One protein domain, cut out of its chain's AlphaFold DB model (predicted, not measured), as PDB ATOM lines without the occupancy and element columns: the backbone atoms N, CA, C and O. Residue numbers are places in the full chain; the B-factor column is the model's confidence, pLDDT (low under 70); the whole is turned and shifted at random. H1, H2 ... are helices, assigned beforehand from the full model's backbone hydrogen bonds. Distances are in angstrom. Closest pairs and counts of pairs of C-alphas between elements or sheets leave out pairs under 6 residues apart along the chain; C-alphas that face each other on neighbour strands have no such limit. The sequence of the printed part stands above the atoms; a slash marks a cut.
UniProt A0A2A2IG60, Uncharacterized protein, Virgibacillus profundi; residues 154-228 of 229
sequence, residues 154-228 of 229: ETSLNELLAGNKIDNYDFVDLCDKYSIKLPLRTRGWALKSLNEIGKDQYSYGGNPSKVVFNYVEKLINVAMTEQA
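This is residues 154 to 228 of the 229 residues of an uncharacterized protein of Virgibacillus profundi (UniProt A0A2A2IG60). What would one see first? A long helix, H4, crosses one side of a helical hairpin made by H2 and H3, and a short helix, H1, lies near both H2 and H4. Between H3 and H4 the chain makes a long loop, residues 194 to 209, in which residues 196 to 197 pair antiparallel with residues 166 to 167, just before H2. What is it made of, and how large is it? The printed part has 75 residues, with four named helices in the order H1, H2, H3, H4 and no named strand, and its class is all helix. It is compact, with a radius of gyration of the C-alphas of 11.3 A, and only just elongated, with spans of 36 by 24 by 18 A.

What is near the first helix? H1, residues 154 to 161, is close to but not clearly touching H2, residues 168 to 177; their closest C-alphas, of Ser 156 and Asp 170, are 6.9 A apart. The two are about perpendicular, at 76 degrees. How does H2 stand to the next helix? H2 and H3, residues 184 to 193, form a helical hairpin and touch, the closest C-alphas being those of Asn 168 and Leu 191, 5.9 A apart. They run opposite ways at a shallow tilt of 30 degrees. Where is the last helix? H4, residues 210 to 226, only just touches H2, with residues 215 to 219 alone and 3 pairs of C-alphas within 8 A; the closest, of Cys 175 and Leu 219, are 6.4 A apart, and the two run the same way at a steep tilt of 48 degrees. With residues 211 to 212 alone H4 also only just touches H3, again with 3 such pairs, the closest C-alphas being those of Thr 186 and Val 212 at 7.5 A; the lines are about perpendicular, at 78 degrees. H4 is close to but not clearly touching H1, with C-alphas 161 and 220 closest at 6.6 A, while H1 and H3 are apart. What do the backbones show? In H1, H2 and H3 every O i to N i+4 pair is within hydrogen-bond range; in H4 it is 12 of 13.

Where does the first helix begin? H1 begins at C-alpha 154, at (132.246, 121.578, 196.810). How long are the later helices? H2 measures 14.3 A from first to last C-alpha, H3 13.8 A and H4 24.9 A. Where does H4 end? It ends at C-alpha 226, at (132.752, 134.307, 195.920).

How far does it reach? The two C-alphas farthest apart, of Gly 206 and Ala 228, are 36.6 A apart. Is it printed whole? The printed part has no cut; the links H1 to H2 and H2 to H3 are short, and H3 to H4 is long. Where is confidence low? Residues 200 to 210 and 227 to 228 are under 70 in pLDDT, and the mean of the printed part is 82.0.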
ATOM      1  N   GLU A 154     132.791 120.716 195.750       92.38
ATOM      2  CA  GLU A 154     132.246 121.578 196.810       92.38
ATOM      3  C   GLU A 154     132.523 121.029 198.212       92.38
ATOM      4  O   GLU A 154     132.855 121.793 199.120       92.38
ATOM      5  N   THR A 155     132.433 119.711 198.385       93.12
ATOM      6  CA  THR A 155     132.750 119.048 199.655       93.12
ATOM      7  C   THR A 155     134.233 119.209 199.984       93.12
ATOM      8  O   THR A 155     134.558 119.727 201.053       93.12
ATOM      9  N   SER A 156     135.122 118.892 199.040       92.62
ATOM     10  CA  SER A 156     136.571 119.063 199.196       92.62
ATOM     11  C   SER A 156     136.928 120.529 199.465       92.62
ATOM     12  O   SER A 156     137.727 120.838 200.345       92.62
ATOM     13  N   LEU A 157     136.285 121.487 198.793       92.75
ATOM     14  CA  LEU A 157     136.507 122.903 199.079       92.75
ATOM     15  C   LEU A 157     136.161 123.261 200.529       92.75
ATOM     16  O   LEU A 157     136.948 123.936 201.191       92.75
ATOM     17  N   ASN A 158     135.013 122.808 201.034       91.25
ATOM     18  CA  ASN A 158     134.611 123.061 202.417       91.25
ATOM     19  C   ASN A 158     135.589 122.432 203.417       91.25
ATOM     20  O   ASN A 158     135.921 123.055 204.426       91.25
ATOM     21  N   GLU A 159     136.096 121.234 203.124       91.56
ATOM     22  CA  GLU A 159     137.142 120.588 203.916       91.56
ATOM     23  C   GLU A 159     138.429 121.416 203.935       91.56
ATOM     24  O   GLU A 159     138.970 121.686 205.010       91.56
ATOM     25  N   LEU A 160     138.875 121.899 202.774       90.31
ATOM     26  CA  LEU A 160     140.055 122.754 202.668       90.31
ATOM     27  C   LEU A 160     139.884 124.066 203.455       90.31
ATOM     28  O   LEU A 160     140.802 124.487 204.164       90.31
ATOM     29  N   LEU A 161     138.708 124.698 203.374       88.94
ATOM     30  CA  LEU A 161     138.376 125.917 204.124       88.94
ATOM     31  C   LEU A 161     138.345 125.674 205.641       88.94
ATOM     32  O   LEU A 161     138.808 126.524 206.406       88.94
ATOM     33  N   ALA A 162     137.864 124.504 206.068       88.12
ATOM     34  CA  ALA A 162     137.886 124.054 207.459       88.12
ATOM     35  C   ALA A 162     139.299 123.690 207.963       88.12
ATOM     36  O   ALA A 162     139.480 123.440 209.154       88.12
ATOM     37  N   GLY A 163     140.307 123.691 207.083       84.44
ATOM     38  CA  GLY A 163     141.694 123.359 207.409       84.44
ATOM     39  C   GLY A 163     142.024 121.869 207.306       84.44
ATOM     40  O   GLY A 163     143.136 121.474 207.656       84.44
ATOM     41  N   ASN A 164     141.095 121.049 206.808       87.88
ATOM     42  CA  ASN A 164     141.352 119.648 206.497       87.88
ATOM     43  C   ASN A 164     142.162 119.523 205.198       87.88
ATOM     44  O   ASN A 164     142.374 120.489 204.459       87.88
ATOM     45  N   LYS A 165     142.665 118.313 204.951       88.44
ATOM     46  CA  LYS A 165     143.399 117.990 203.730       88.44
ATOM     47  C   LYS A 165     142.449 117.435 202.680       88.44
ATOM     48  O   LYS A 165     141.553 116.676 203.022       88.44
ATOM     49  N   ILE A 166     142.716 117.772 201.428       89.38
ATOM     50  CA  ILE A 166     142.006 117.284 200.251       89.38
ATOM     51  C   ILE A 166     142.953 116.542 199.322       89.38
ATOM     52  O   ILE A 166     144.171 116.734 199.377       89.38
ATOM     53  N   ASP A 167     142.386 115.733 198.442       90.62
ATOM     54  CA  ASP A 167     143.128 115.039 197.401       90.62
ATOM     55  C   ASP A 167     143.777 116.023 196.402       90.62
ATOM     56  O   ASP A 167     143.305 117.140 196.152       90.62
ATOM     57  N   ASN A 168     144.918 115.625 195.842       88.00
ATOM     58  CA  ASN A 168     145.682 116.457 194.919       88.00
ATOM     59  C   ASN A 168     144.978 116.683 193.565       88.00
ATOM     60  O   ASN A 168     145.195 117.735 192.954       88.00
ATOM     61  N   TYR A 169     144.149 115.745 193.098       90.56
ATOM     62  CA  TYR A 169     143.316 115.913 191.906       90.56
ATOM     63  C   TYR A 169     142.207 116.933 192.164       90.56
ATOM     64  O   TYR A 169     142.044 117.860 191.370       90.56
ATOM     65  N   ASP A 170     141.529 116.843 193.311       93.19
ATOM     66  CA  ASP A 170     140.499 117.809 193.715       93.19
ATOM     67  C   ASP A 170     141.059 119.231 193.813       93.19
ATOM     68  O   ASP A 170     140.435 120.180 193.345       93.19
ATOM     69  N   PHE A 171     142.268 119.401 194.353       90.94
ATOM     70  CA  PHE A 171     142.930 120.707 194.394       90.94
ATOM     71  C   PHE A 171     143.156 121.308 193.000       90.94
ATOM     72  O   PHE A 171     142.950 122.509 192.792       90.94
ATOM     73  N   VAL A 172     143.607 120.495 192.041       92.50
ATOM     74  CA  VAL A 172     143.849 120.952 190.666       92.50
ATOM     75  C   VAL A 172     142.532 121.307 189.978       92.50
ATOM     76  O   VAL A 172     142.453 122.361 189.346       92.50
ATOM     77  N   ASP A 173     141.505 120.478 190.148       93.62
ATOM     78  CA  ASP A 173     140.172 120.713 189.591       93.62
ATOM     79  C   ASP A 173     139.513 121.957 190.204       93.62
ATOM     80  O   ASP A 173     138.908 122.758 189.491       93.62
ATOM     81  N   LEU A 174     139.693 122.193 191.507       93.56
ATOM     82  CA  LEU A 174     139.268 123.425 192.171       93.56
ATOM     83  C   LEU A 174     140.004 124.650 191.623       93.56
ATOM     84  O   LEU A 174     139.378 125.677 191.366       93.56
ATOM     85  N   CYS A 175     141.316 124.558 191.386       92.12
ATOM     86  CA  CYS A 175     142.051 125.647 190.744       92.12
ATOM     87  C   CYS A 175     141.494 125.958 189.348       92.12
ATOM     88  O   CYS A 175     141.348 127.131 189.011       92.12
ATOM     89  N   ASP A 176     141.143 124.944 188.557       92.69
ATOM     90  CA  ASP A 176     140.518 125.154 187.249       92.69
ATOM     91  C   ASP A 176     139.113 125.771 187.381       92.69
ATOM     92  O   ASP A 176     138.816 126.744 186.683       92.69
ATOM     93  N   LYS A 177     138.283 125.278 188.317       90.94
ATOM     94  CA  LYS A 177     136.925 125.790 188.600       90.94
ATOM     95  C   LYS A 177     136.940 127.282 188.942       90.94
ATOM     96  O   LYS A 177     136.152 128.042 188.388       90.94
ATOM     97  N   TYR A 178     137.884 127.713 189.777       91.00
ATOM     98  CA  TYR A 178     138.049 129.115 190.184       91.00
ATOM     99  C   TYR A 178     138.991 129.918 189.270       91.00
ATOM    100  O   TYR A 178     139.474 130.989 189.639       91.00
ATOM    101  N   SER A 179     139.284 129.423 188.059       90.94
ATOM    102  CA  SER A 179     140.124 130.114 187.064       90.94
ATOM    103  C   SER A 179     141.532 130.499 187.564       90.94
ATOM    104  O   SER A 179     142.160 131.459 187.100       90.94
ATOM    105  N   ILE A 180     142.084 129.725 188.497       91.50
ATOM    106  CA  ILE A 180     143.440 129.869 189.022       91.50
ATOM    107  C   ILE A 180     144.395 129.071 188.143       91.50
ATOM    108  O   ILE A 180     144.587 127.866 188.287       91.50
ATOM    109  N   LYS A 181     145.059 129.774 187.226       89.94
ATOM    110  CA  LYS A 181     146.002 129.155 186.293       89.94
ATOM    111  C   LYS A 181     147.239 128.595 187.006       89.94
ATOM    112  O   LYS A 181     148.164 129.341 187.338       89.94
ATOM    113  N   LEU A 182     147.294 127.273 187.152       87.19
ATOM    114  CA  LEU A 182     148.497 126.552 187.561       87.19
ATOM    115  C   LEU A 182     149.464 126.405 186.370       87.19
ATOM    116  O   LEU A 182     149.062 125.925 185.306       87.19
ATOM    117  N   PRO A 183     150.754 126.765 186.508       89.12
ATOM    118  CA  PRO A 183     151.756 126.454 185.495       89.12
ATOM    119  C   PRO A 183     151.816 124.947 185.230       89.12
ATOM    120  O   PRO A 183     151.752 124.155 186.170       89.12
ATOM    121  N   LEU A 184     152.022 124.543 183.969       86.56
ATOM    122  CA  LEU A 184     152.015 123.128 183.562       86.56
ATOM    123  C   LEU A 184     152.948 122.258 184.422       86.56
ATOM    124  O   LEU A 184     152.581 121.162 184.835       86.56
ATOM    125  N   ARG A 185     154.139 122.780 184.749       82.75
ATOM    126  CA  ARG A 185     155.113 122.105 185.617       82.75
ATOM    127  C   ARG A 185     154.598 121.925 187.050       82.75
ATOM    128  O   ARG A 185     154.814 120.869 187.632       82.75
ATOM    129  N   THR A 186     153.919 122.929 187.604       83.50
ATOM    130  CA  THR A 186     153.323 122.880 188.949       83.50
ATOM    131  C   THR A 186     152.157 121.902 188.989       83.50
ATOM    132  O   THR A 186     152.079 121.102 189.913       83.50
ATOM    133  N   ARG A 187     151.308 121.907 187.953       87.56
ATOM    134  CA  ARG A 187     150.198 120.960 187.798       87.56
ATOM    135  C   ARG A 187     150.700 119.518 187.733       87.56
ATOM    136  O   ARG A 187     150.267 118.680 188.513       87.56
ATOM    137  N   GLY A 188     151.661 119.238 186.848       84.44
ATOM    138  CA  GLY A 188     152.237 117.898 186.712       84.44
ATOM    139  C   GLY A 188     152.963 117.426 187.974       84.44
ATOM    140  O   GLY A 188     152.893 116.250 188.319       84.44
ATOM    141  N   TRP A 189     153.627 118.338 188.692       85.12
ATOM    142  CA  TRP A 189     154.224 118.014 189.985       85.12
ATOM    143  C   TRP A 189     153.160 117.694 191.040       85.12
ATOM    144  O   TRP A 189     153.265 116.649 191.672       85.12
ATOM    145  N   ALA A 190     152.122 118.526 191.184       83.19
ATOM    146  CA  ALA A 190     151.045 118.310 192.150       83.19
ATOM    147  C   ALA A 190     150.356 116.952 191.947       83.19
ATOM    148  O   ALA A 190     150.267 116.170 192.887       83.19
ATOM    149  N   LEU A 191     149.989 116.622 190.705       86.19
ATOM    150  CA  LEU A 191     149.316 115.359 190.374       86.19
ATOM    151  C   LEU A 191     150.188 114.116 190.606       86.19
ATOM    152  O   LEU A 191     149.687 113.050 190.942       86.19
ATOM    153  N   LYS A 192     151.505 114.232 190.400       83.38
ATOM    154  CA  LYS A 192     152.428 113.090 190.485       83.38
ATOM    155  C   LYS A 192     153.030 112.895 191.873       83.38
ATOM    156  O   LYS A 192     153.475 111.800 192.198       83.38
ATOM    157  N   SER A 193     153.187 113.984 192.616       75.94
ATOM    158  CA  SER A 193     154.051 114.029 193.793       75.94
ATOM    159  C   SER A 193     153.283 114.296 195.077       75.94
ATOM    160  O   SER A 193     153.712 113.807 196.111       75.94
ATOM    161  N   LEU A 194     152.178 115.040 195.049       77.00
ATOM    162  CA  LEU A 194     151.379 115.285 196.250       77.00
ATOM    163  C   LEU A 194     150.333 114.187 196.396       77.00
ATOM    164  O   LEU A 194     149.703 113.838 195.408       77.00
ATOM    165  N   ASN A 195     150.141 113.686 197.614       77.31
ATOM    166  CA  ASN A 195     148.996 112.827 197.915       77.31
ATOM    167  C   ASN A 195     147.825 113.683 198.403       77.31
ATOM    168  O   ASN A 195     146.732 113.602 197.866       77.31
ATOM    169  N   GLU A 196     148.077 114.554 199.382       81.38
ATOM    170  CA  GLU A 196     147.043 115.401 199.974       81.38
ATOM    171  C   GLU A 196     147.551 116.821 200.227       81.38
ATOM    172  O   GLU A 196     148.739 117.041 200.501       81.38
ATOM    173  N   ILE A 197     146.632 117.785 200.188       83.81
ATOM    174  CA  ILE A 197     146.891 119.219 200.298       83.81
ATOM    175  C   ILE A 197     145.943 119.824 201.329       83.81
ATOM    176  O   ILE A 197     144.735 119.699 201.213       83.81
ATOM    177  N   GLY A 198     146.483 120.504 202.331       79.25
ATOM    178  CA  GLY A 198     145.726 121.281 203.307       79.25
ATOM    179  C   GLY A 198     146.236 122.716 203.392       79.25
ATOM    180  O   GLY A 198     147.269 123.067 202.816       79.25
ATOM    181  N   LYS A 199     145.511 123.541 204.152       72.50
ATOM    182  CA  LYS A 199     145.780 124.977 204.320       72.50
ATOM    183  C   LYS A 199     147.209 125.280 204.793       72.50
ATOM    184  O   LYS A 199     147.879 126.115 204.198       72.50
ATOM    185  N   ASP A 200     147.690 124.539 205.794       68.31
ATOM    186  CA  ASP A 200     149.004 124.756 206.427       68.31
ATOM    187  C   ASP A 200     149.943 123.539 206.319       68.31
ATOM    188  O   ASP A 200     151.055 123.537 206.851       68.31
ATOM    189  N   GLN A 201     149.507 122.462 205.660       64.94
ATOM    190  CA  GLN A 201     150.226 121.187 205.604       64.94
ATOM    191  C   GLN A 201     149.960 120.457 204.288       64.94
ATOM    192  O   GLN A 201     148.839 120.452 203.798       64.94
ATOM    193  N   TYR A 202     150.948 119.734 203.768       65.94
ATOM    194  CA  TYR A 202     150.733 118.688 202.761       65.94
ATOM    195  C   TYR A 202     151.676 117.520 202.994       65.94
ATOM    196  O   TYR A 202     152.758 117.669 203.569       65.94
ATOM    197  N   SER A 203     151.253 116.343 202.553       57.66
ATOM    198  CA  SER A 203     152.043 115.121 202.630       57.66
ATOM    199  C   SER A 203     152.885 114.973 201.357       57.66
ATOM    200  O   SER A 203     152.397 114.633 200.283       57.66
ATOM    201  N   TYR A 204     154.185 115.248 201.484       55.44
ATOM    202  CA  TYR A 204     155.208 114.909 200.493       55.44
ATOM    203  C   TYR A 204     156.497 114.499 201.205       55.44
ATOM    204  O   TYR A 204     156.757 115.001 202.293       55.44
ATOM    205  N   GLY A 205     157.300 113.615 200.603       53.06
ATOM    206  CA  GLY A 205     158.514 113.006 201.168       53.06
ATOM    207  C   GLY A 205     159.661 113.964 201.538       53.06
ATOM    208  O   GLY A 205     160.766 113.825 201.028       53.06
ATOM    209  N   GLY A 206     159.420 114.910 202.450       45.38
ATOM    210  CA  GLY A 206     160.440 115.628 203.211       45.38
ATOM    211  C   GLY A 206     160.694 117.094 202.853       45.38
ATOM    212  O   GLY A 206     161.497 117.704 203.548       45.38
ATOM    213  N   ASN A 207     160.054 117.698 201.841       48.38
ATOM    214  CA  ASN A 207     160.261 119.130 201.569       48.38
ATOM    215  C   ASN A 207     159.022 119.877 201.056       48.38
ATOM    216  O   ASN A 207     158.492 119.527 199.994       48.38
ATOM    217  N   PRO A 208     158.607 120.958 201.739       54.38
ATOM    218  CA  PRO A 208     157.543 121.803 201.254       54.38
ATOM    219  C   PRO A 208     157.964 122.710 200.073       54.38
ATOM    220  O   PRO A 208     158.767 123.629 200.224       54.38
ATOM    221  N   SER A 209     157.369 122.512 198.888       64.25
ATOM    222  CA  SER A 209     157.312 123.523 197.823       64.25
ATOM    223  C   SER A 209     156.423 124.722 198.203       64.25
ATOM    224  O   SER A 209     155.195 124.685 198.086       64.25
ATOM    225  N   LYS A 210     157.052 125.844 198.580       68.00
ATOM    226  CA  LYS A 210     156.391 127.154 198.792       68.00
ATOM    227  C   LYS A 210     155.483 127.584 197.631       68.00
ATOM    228  O   LYS A 210     154.535 128.330 197.828       68.00
ATOM    229  N   VAL A 211     155.764 127.107 196.417       72.38
ATOM    230  CA  VAL A 211     154.995 127.457 195.218       72.38
ATOM    231  C   VAL A 211     153.556 126.951 195.308       72.38
ATOM    232  O   VAL A 211     152.662 127.681 194.906       72.38
ATOM    233  N   VAL A 212     153.316 125.747 195.839       76.31
ATOM    234  CA  VAL A 212     151.950 125.200 195.949       76.31
ATOM    235  C   VAL A 212     151.157 125.885 197.058       76.31
ATOM    236  O   VAL A 212     149.990 126.188 196.835       76.31
ATOM    237  N   PHE A 213     151.796 126.241 198.177       77.25
ATOM    238  CA  PHE A 213     151.152 127.022 199.243       77.25
ATOM    239  C   PHE A 213     150.544 128.326 198.721       77.25
ATOM    240  O   PHE A 213     149.382 128.604 198.988       77.25
ATOM    241  N   ASN A 214     151.274 129.061 197.879       84.19
ATOM    242  CA  ASN A 214     150.758 130.299 197.293       84.19
ATOM    243  C   ASN A 214     149.471 130.080 196.471       84.19
ATOM    244  O   ASN A 214     148.618 130.963 196.410       84.19
ATOM    245  N   TYR A 215     149.321 128.923 195.813       88.19
ATOM    246  CA  TYR A 215     148.108 128.604 195.052       88.19
ATOM    247  C   TYR A 215     146.965 128.123 195.946       88.19
ATOM    248  O   TYR A 215     145.820 128.446 195.651       88.19
ATOM    249  N   VAL A 216     147.264 127.422 197.043       87.50
ATOM    250  CA  VAL A 216     146.272 127.063 198.068       87.50
ATOM    251  C   VAL A 216     145.698 128.319 198.720       87.50
ATOM    252  O   VAL A 216     144.483 128.482 198.757       87.50
ATOM    253  N   GLU A 217     146.549 129.252 199.150       87.12
ATOM    254  CA  GLU A 217     146.103 130.537 199.704       87.12
ATOM    255  C   GLU A 217     145.264 131.322 198.694       87.12
ATOM    256  O   GLU A 217     144.210 131.859 199.029       87.12
ATOM    257  N   LYS A 218     145.703 131.360 197.429       89.56
ATOM    258  CA  LYS A 218     144.952 132.024 196.362       89.56
ATOM    259  C   LYS A 218     143.580 131.384 196.142       89.56
ATOM    260  O   LYS A 218     142.610 132.117 195.986       89.56
ATOM    261  N   LEU A 219     143.502 130.054 196.145       90.19
ATOM    262  CA  LEU A 219     142.251 129.308 196.018       90.19
ATOM    263  C   LEU A 219     141.294 129.621 197.163       90.19
ATOM    264  O   LEU A 219     140.147 129.975 196.910       90.19
ATOM    265  N   ILE A 220     141.784 129.578 198.402       88.88
ATOM    266  CA  ILE A 220     140.996 129.904 199.592       88.88
ATOM    267  C   ILE A 220     140.468 131.341 199.519       88.88
ATOM    268  O   ILE A 220     139.282 131.568 199.735       88.88
ATOM    269  N   ASN A 221     141.319 132.307 199.162       89.50
ATOM    270  CA  ASN A 221     140.924 133.714 199.092       89.50
ATOM    271  C   ASN A 221     139.846 133.970 198.028       89.50
ATOM    272  O   ASN A 221     138.891 134.703 198.289       89.50
ATOM    273  N   VAL A 222     139.981 133.371 196.839       90.69
ATOM    274  CA  VAL A 222     138.981 133.503 195.767       90.69
ATOM    275  C   VAL A 222     137.666 132.843 196.183       90.69
ATOM    276  O   VAL A 222     136.626 133.493 196.131       90.69
ATOM    277  N   ALA A 223     137.720 131.611 196.694       87.44
ATOM    278  CA  ALA A 223     136.537 130.881 197.140       87.44
ATOM    279  C   ALA A 223     135.778 131.608 198.266       87.44
ATOM    280  O   ALA A 223     134.556 131.718 198.212       87.44
ATOM    281  N   MET A 224     136.487 132.161 199.257       85.88
ATOM    282  CA  MET A 224     135.867 132.945 200.335       85.88
ATOM    283  C   MET A 224     135.231 134.246 199.832       85.88
ATOM    284  O   MET A 224     134.219 134.681 200.377       85.88
ATOM    285  N   THR A 225     135.808 134.874 198.803       84.25
ATOM    286  CA  THR A 225     135.261 136.108 198.219       84.25
ATOM    287  C   THR A 225     133.985 135.825 197.425       84.25
ATOM    288  O   THR A 225     133.039 136.602 197.503       84.25
ATOM    289  N   GLU A 226     133.932 134.708 196.698       76.62
ATOM    290  CA  GLU A 226     132.752 134.307 195.920       76.62
ATOM    291  C   GLU A 226     131.609 133.758 196.788       76.62
ATOM    292  O   GLU A 226     130.453 133.945 196.434       76.62
ATOM    293  N   GLN A 227     131.895 133.147 197.946       64.38
ATOM    294  CA  GLN A 227     130.864 132.712 198.906       64.38
ATOM    295  C   GLN A 227     130.219 133.865 199.702       64.38
ATOM    296  O   GLN A 227     129.191 133.660 200.346       64.38
ATOM    297  N   ALA A 228     130.828 135.056 199.708       56.16
ATOM    298  CA  ALA A 228     130.340 136.226 200.446       56.16
ATOM    299  C   ALA A 228     129.368 137.117 199.640       56.16
ATOM    300  O   ALA A 228     128.872 138.109 200.180       56.16
TER     301      ALA A 228